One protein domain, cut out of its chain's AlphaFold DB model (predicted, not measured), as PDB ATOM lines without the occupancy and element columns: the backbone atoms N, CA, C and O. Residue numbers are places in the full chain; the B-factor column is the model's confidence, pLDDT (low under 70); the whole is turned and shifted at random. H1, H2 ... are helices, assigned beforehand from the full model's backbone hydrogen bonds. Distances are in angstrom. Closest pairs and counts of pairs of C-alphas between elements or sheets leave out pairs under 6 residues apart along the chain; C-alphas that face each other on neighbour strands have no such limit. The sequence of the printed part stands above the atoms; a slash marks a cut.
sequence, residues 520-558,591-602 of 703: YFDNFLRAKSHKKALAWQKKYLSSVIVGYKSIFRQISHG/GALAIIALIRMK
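This is residues 520 to 558 and 591 to 602 of the 703 residues of the protein "Pericentrin" of Orchesella cincta (UniProt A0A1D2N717). One long helix, H2, makes the long axis; a shorter helix, H3, runs loosely alongside its first part in the opposite direction, and a short helix, H1, sits at an angle near the beginning of H2. Residues 549 to 558, of which 549 to 557 belong to H2, stick out free at the far end. The 51 printed residues hold three named helices in the order H1, H2, H3 and no named strand, and the class is all helix. The whole is loose, with a radius of gyration of the C-alphas of 13.2 A, and its outline is a rod spanning 43 by 19 by 17 A.

H2, residues 530 to 557, is the longest helix. H3, residues 591 to 602, is close to H2 but not clearly touching; their closest C-alphas, those of Gln 537 and Met 601, are 7.3 A apart. The two run opposite ways at a shallow tilt of 4 degrees. H1, residues 520 to 525, only just touches H2, with 3 pairs of C-alphas within 8 A, and H2 touches it with residues 533 to 537 alone. Their closest C-alphas, those of Phe 524 and Trp 536, are 6.3 A apart. H1 and H2 run opposite ways at a steep tilt of 53 degrees. H1 and H3 are apart. In H1, H2 and H3 every O i to N i+4 pair is within hydrogen-bond range.

H2 measures 40.1 A from C-alpha 530 at (264.813, 270.580, 437.290) to C-alpha 557 at (229.297, 279.018, 453.930). H3 measures 16.4 A and ends at C-alpha 602 at (259.905, 265.080, 448.878). H1 measures 9.0 A.

The C-alphas farthest apart, those of Lys 528 and Gly 558, are 43.5 A apart. The link from H1 to H2 is tight. Residues 559 to 590 are not printed, and C-alphas 558 and 591 are 20.6 A apart across the cut. The mean pLDDT of the printed part is 73.0; residues 520 to 527, 530 and 554 to 558 are under 70.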
ATOM      1  N   TYR A 520     248.415 265.520 431.096       55.06
ATOM      2  CA  TYR A 520     248.861 266.576 432.000       55.06
ATOM      3  C   TYR A 520     249.547 265.960 433.231       55.06
ATOM      4  O   TYR A 520     250.616 266.420 433.634       55.06
ATOM      5  N   PHE A 521     249.012 264.849 433.757       52.84
ATOM      6  CA  PHE A 521     249.620 264.116 434.868       52.84
ATOM      7  C   PHE A 521     250.854 263.301 434.469       52.84
ATOM      8  O   PHE A 521     251.832 263.301 435.223       52.84
ATOM      9  N   ASP A 522     250.874 262.675 433.290       55.50
ATOM     10  CA  ASP A 522     252.063 261.931 432.847       55.50
ATOM     11  C   ASP A 522     253.221 262.877 432.460       55.50
ATOM     12  O   ASP A 522     254.387 262.608 432.768       55.50
ATOM     13  N   ASN A 523     252.914 264.064 431.923       57.25
ATOM     14  CA  ASN A 523     253.897 265.127 431.694       57.25
ATOM     15  C   ASN A 523     254.408 265.777 432.995       57.25
ATOM     16  O   ASN A 523     255.588 266.144 433.051       57.25
ATOM     17  N   PHE A 524     253.605 265.870 434.068       59.06
ATOM     18  CA  PHE A 524     254.105 266.312 435.384       59.06
ATOM     19  C   PHE A 524     255.211 265.391 435.922       59.06
ATOM     20  O   PHE A 524     256.184 265.868 436.506       59.06
ATOM     21  N   LEU A 525     255.076 264.073 435.730       56.50
ATOM     22  CA  LEU A 525     256.029 263.077 436.234       56.50
ATOM     23  C   LEU A 525     257.263 262.897 435.327       56.50
ATOM     24  O   LEU A 525     258.271 262.344 435.774       56.50
ATOM     25  N   ARG A 526     257.207 263.384 434.078       61.81
ATOM     26  CA  ARG A 526     258.250 263.247 433.042       61.81
ATOM     27  C   ARG A 526     258.944 264.562 432.652       61.81
ATOM     28  O   ARG A 526     259.520 264.655 431.566       61.81
ATOM     29  N   ALA A 527     258.933 265.584 433.510       68.50
ATOM     30  CA  ALA A 527     259.692 266.811 433.256       68.50
ATOM     31  C   ALA A 527     261.175 266.491 432.943       68.50
ATOM     32  O   ALA A 527     261.835 265.797 433.705       68.50
ATOM     33  N   LYS A 528     261.727 266.993 431.828       70.12
ATOM     34  CA  LYS A 528     263.130 266.713 431.441       70.12
ATOM     35  C   LYS A 528     264.174 267.590 432.155       70.12
ATOM     36  O   LYS A 528     265.363 267.333 432.029       70.12
ATOM     37  N   SER A 529     263.765 268.634 432.885       79.31
ATOM     38  CA  SER A 529     264.688 269.539 433.593       79.31
ATOM     39  C   SER A 529     264.170 269.986 434.964       79.31
ATOM     40  O   SER A 529     262.963 270.099 435.181       79.31
ATOM     41  N   HIS A 530     265.101 270.263 435.885       69.88
ATOM     42  CA  HIS A 530     264.813 270.580 437.290       69.88
ATOM     43  C   HIS A 530     263.910 271.813 437.444       69.88
ATOM     44  O   HIS A 530     262.902 271.757 438.141       69.88
ATOM     45  N   LYS A 531     264.197 272.894 436.699       77.19
ATOM     46  CA  LYS A 531     263.363 274.110 436.700       77.19
ATOM     47  C   LYS A 531     261.925 273.837 436.231       77.19
ATOM     48  O   LYS A 531     260.987 274.381 436.804       77.19
ATOM     49  N   LYS A 532     261.722 272.942 435.248       78.00
ATOM     50  CA  LYS A 532     260.371 272.518 434.835       78.00
ATOM     51  C   LYS A 532     259.692 271.676 435.920       78.00
ATOM     52  O   LYS A 532     258.521 271.910 436.194       78.00
ATOM     53  N   ALA A 533     260.407 270.754 436.567       75.81
ATOM     54  CA  ALA A 533     259.864 269.968 437.677       75.81
ATOM     55  C   ALA A 533     259.395 270.860 438.844       75.81
ATOM     56  O   ALA A 533     258.265 270.702 439.301       75.81
ATOM     57  N   LEU A 534     260.197 271.848 439.258       77.00
ATOM     58  CA  LEU A 534     259.827 272.824 440.294       77.00
ATOM     59  C   LEU A 534     258.634 273.703 439.882       77.00
ATOM     60  O   LEU A 534     257.697 273.870 440.662       77.00
ATOM     61  N   ALA A 535     258.616 274.220 438.649       77.69
ATOM     62  CA  ALA A 535     257.488 275.006 438.143       77.69
ATOM     63  C   ALA A 535     256.174 274.200 438.150       77.69
ATOM     64  O   ALA A 535     255.129 274.711 438.565       77.69
ATOM     65  N   TRP A 536     256.225 272.921 437.761       76.00
ATOM     66  CA  TRP A 536     255.070 272.024 437.811       76.00
ATOM     67  C   TRP A 536     254.674 271.631 439.239       76.00
ATOM     68  O   TRP A 536     253.482 271.616 439.536       76.00
ATOM     69  N   GLN A 537     255.628 271.399 440.147       75.62
ATOM     70  CA  GLN A 537     255.351 271.166 441.573       75.62
ATOM     71  C   GLN A 537     254.654 272.375 442.214       75.62
ATOM     72  O   GLN A 537     253.630 272.201 442.875       75.62
ATOM     73  N   LYS A 538     255.133 273.599 441.946       81.69
ATOM     74  CA  LYS A 538     254.493 274.853 442.376       81.69
ATOM     75  C   LYS A 538     253.070 274.971 441.821       81.69
ATOM     76  O   LYS A 538     252.152 275.297 442.569       81.69
ATOM     77  N   LYS A 539     252.854 274.656 440.536       80.56
ATOM     78  CA  LYS A 539     251.522 274.697 439.903       80.56
ATOM     79  C   LYS A 539     250.564 273.645 440.482       80.56
ATOM     80  O   LYS A 539     249.405 273.963 440.739       80.56
ATOM     81  N   TYR A 540     251.042 272.424 440.731       79.06
ATOM     82  CA  TYR A 540     250.267 271.354 441.363       79.06
ATOM     83  C   TYR A 540     249.898 271.705 442.810       79.06
ATOM     84  O   TYR A 540     248.723 271.633 443.162       79.06
ATOM     85  N   LEU A 541     250.856 272.173 443.620       79.75
ATOM     86  CA  LEU A 541     250.606 272.608 444.998       79.75
ATOM     87  C   LEU A 541     249.581 273.751 445.046       79.75
ATOM     88  O   LEU A 541     248.622 273.676 445.808       79.75
ATOM     89  N   SER A 542     249.724 274.766 444.186       76.38
ATOM     90  CA  SER A 542     248.736 275.845 444.063       76.38
ATOM     91  C   SER A 542     247.352 275.331 443.665       76.38
ATOM     92  O   SER A 542     246.366 275.779 444.239       76.38
ATOM     93  N   SER A 543     247.256 274.372 442.737       74.19
ATOM     94  CA  SER A 543     245.977 273.762 442.346       74.19
ATOM     95  C   SER A 543     245.310 273.029 443.518       74.19
ATOM     96  O   SER A 543     244.136 273.257 443.804       74.19
ATOM     97  N   VAL A 544     246.078 272.230 444.271       76.50
ATOM     98  CA  VAL A 544     245.598 271.536 445.480       76.50
ATOM     99  C   VAL A 544     245.154 272.537 446.554       76.50
ATOM    100  O   VAL A 544     244.090 272.362 447.142       76.50
ATOM    101  N   ILE A 545     245.903 273.622 446.775       79.56
ATOM    102  CA  ILE A 545     245.546 274.680 447.737       79.56
ATOM    103  C   ILE A 545     244.293 275.454 447.292       79.56
ATOM    104  O   ILE A 545     243.468 275.802 448.133       79.56
ATOM    105  N   VAL A 546     244.119 275.728 445.995       77.62
ATOM    106  CA  VAL A 546     242.923 276.408 445.462       77.62
ATOM    107  C   VAL A 546     241.692 275.504 445.554       77.62
ATOM    108  O   VAL A 546     240.654 275.952 446.042       77.62
ATOM    109  N   GLY A 547     241.814 274.226 445.183       74.38
ATOM    110  CA  GLY A 547     240.761 273.226 445.377       74.38
ATOM    111  C   GLY A 547     240.381 273.076 446.853       74.38
ATOM    112  O   GLY A 547     239.200 273.117 447.194       74.38
ATOM    113  N   TYR A 548     241.375 273.024 447.745       76.06
ATOM    114  CA  TYR A 548     241.152 273.016 449.189       76.06
ATOM    115  C   TYR A 548     240.427 274.278 449.679       76.06
ATOM    116  O   TYR A 548     239.430 274.161 450.388       76.06
ATOM    117  N   LYS A 549     240.860 275.479 449.271       74.62
ATOM    118  CA  LYS A 549     240.177 276.738 449.620       74.62
ATOM    119  C   LYS A 549     238.728 276.759 449.127       74.62
ATOM    120  O   LYS A 549     237.880 277.284 449.839       74.62
ATOM    121  N   SER A 550     238.439 276.178 447.961       71.69
ATOM    122  CA  SER A 550     237.073 276.043 447.441       71.69
ATOM    123  C   SER A 550     236.212 275.134 448.328       71.69
ATOM    124  O   SER A 550     235.163 275.560 448.804       71.69
ATOM    125  N   ILE A 551     236.697 273.928 448.645       70.31
ATOM    126  CA  ILE A 551     235.993 272.963 449.507       70.31
ATOM    127  C   ILE A 551     235.808 273.525 450.925       70.31
ATOM    128  O   ILE A 551     234.717 273.460 451.485       70.31
ATOM    129  N   PHE A 552     236.844 274.137 451.504       71.12
ATOM    130  CA  PHE A 552     236.770 274.777 452.818       71.12
ATOM    131  C   PHE A 552     235.761 275.933 452.831       71.12
ATOM    132  O   PHE A 552     234.990 276.067 453.782       71.12
ATOM    133  N   ARG A 553     235.717 276.740 451.762       74.50
ATOM    134  CA  ARG A 553     234.744 277.824 451.579       74.50
ATOM    135  C   ARG A 553     233.312 277.286 451.446       74.50
ATOM    136  O   ARG A 553     232.425 277.826 452.096       74.50
ATOM    137  N   GLN A 554     233.090 276.208 450.691       68.50
ATOM    138  CA  GLN A 554     231.784 275.536 450.597       68.50
ATOM    139  C   GLN A 554     231.324 274.979 451.954       68.50
ATOM    140  O   GLN A 554     230.197 275.232 452.367       68.50
ATOM    141  N   ILE A 555     232.206 274.296 452.692       66.31
ATOM    142  CA  ILE A 555     231.909 273.766 454.037       66.31
ATOM    143  C   ILE A 555     231.655 274.897 455.053       66.31
ATOM    144  O   ILE A 555     230.861 274.725 455.976       66.31
ATOM    145  N   SER A 556     232.314 276.050 454.894       65.19
ATOM    146  CA  SER A 556     232.153 277.199 455.795       65.19
ATOM    147  C   SER A 556     230.849 277.961 455.535       65.19
ATOM    148  O   SER A 556     230.079 278.149 456.471       65.19
ATOM    149  N   HIS A 557     230.549 278.324 454.281       62.12
ATOM    150  CA  HIS A 557     229.297 279.018 453.930       62.12
ATOM    151  C   HIS A 557     228.065 278.102 453.946       62.12
ATOM    152  O   HIS A 557     226.950 278.589 454.098       62.12
ATOM    153  N   GLY A 558     228.236 276.775 453.891       53.09
ATOM    154  CA  GLY A 558     227.150 275.816 454.140       53.09
ATOM    155  C   GLY A 558     226.518 275.927 455.538       53.09
ATOM    156  O   GLY A 558     225.486 275.313 455.787       53.09
ATOM    157  N   GLY A 591     244.463 267.711 456.389       79.56
ATOM    158  CA  GLY A 591     245.844 267.619 456.862       79.56
ATOM    159  C   GLY A 591     246.564 266.404 456.279       79.56
ATOM    160  O   GLY A 591     247.671 266.534 455.762       79.56
ATOM    161  N   ALA A 592     245.901 265.246 456.258       81.44
ATOM    162  CA  ALA A 592     246.420 264.025 455.651       81.44
ATOM    163  C   ALA A 592     246.697 264.188 454.145       81.44
ATOM    164  O   ALA A 592     247.777 263.824 453.690       81.44
ATOM    165  N   LEU A 593     245.779 264.784 453.371       76.62
ATOM    166  CA  LEU A 593     245.990 265.037 451.938       76.62
ATOM    167  C   LEU A 593     247.146 266.016 451.677       76.62
ATOM    168  O   LEU A 593     247.946 265.788 450.769       76.62
ATOM    169  N   ALA A 594     247.280 267.068 452.492       78.06
ATOM    170  CA  ALA A 594     248.412 267.990 452.413       78.06
ATOM    171  C   ALA A 594     249.741 267.276 452.721       78.06
ATOM    172  O   ALA A 594     250.689 267.382 451.946       78.06
ATOM    173  N   ILE A 595     249.795 266.480 453.794       83.06
ATOM    174  CA  ILE A 595     250.971 265.681 454.170       83.06
ATOM    175  C   ILE A 595     251.331 264.672 453.064       83.06
ATOM    176  O   ILE A 595     252.497 264.572 452.689       83.06
ATOM    177  N   ILE A 596     250.352 263.981 452.469       82.75
ATOM    178  CA  ILE A 596     250.573 263.058 451.342       82.75
ATOM    179  C   ILE A 596     251.157 263.797 450.128       82.75
ATOM    180  O   ILE A 596     252.112 263.310 449.519       82.75
ATOM    181  N   ALA A 597     250.643 264.986 449.792       78.50
ATOM    182  CA  ALA A 597     251.182 265.804 448.706       78.50
ATOM    183  C   ALA A 597     252.641 266.228 448.972       78.50
ATOM    184  O   ALA A 597     253.487 266.091 448.086       78.50
ATOM    185  N   LEU A 598     252.954 266.662 450.198       80.81
ATOM    186  CA  LEU A 598     254.303 267.051 450.626       80.81
ATOM    187  C   LEU A 598     255.282 265.862 450.603       80.81
ATOM    188  O   LEU A 598     256.374 265.974 450.044       80.81
ATOM    189  N   ILE A 599     254.880 264.692 451.113       84.56
ATOM    190  CA  ILE A 599     255.678 263.453 451.054       84.56
ATOM    191  C   ILE A 599     255.931 263.042 449.598       84.56
ATOM    192  O   ILE A 599     257.056 262.685 449.241       84.56
ATOM    193  N   ARG A 600     254.918 263.134 448.724       79.88
ATOM    194  CA  ARG A 600     255.051 262.827 447.290       79.88
ATOM    195  C   ARG A 600     256.020 263.787 446.592       79.88
ATOM    196  O   ARG A 600     256.816 263.333 445.771       79.88
ATOM    197  N   MET A 601     256.023 265.075 446.946       77.00
ATOM    198  CA  MET A 601     257.016 266.049 446.465       77.00
ATOM    199  C   MET A 601     258.432 265.702 446.946       77.00
ATOM    200  O   MET A 601     259.325 265.546 446.111       77.00
ATOM    201  N   LYS A 602     258.621 265.478 448.256       83.06
ATOM    202  CA  LYS A 602     259.905 265.080 448.878       83.06
ATOM    203  C   LYS A 602     260.463 263.801 448.231       83.06
ATOM    204  O   LYS A 602     261.645 263.728 447.899       83.06
TER     205      LYS A 602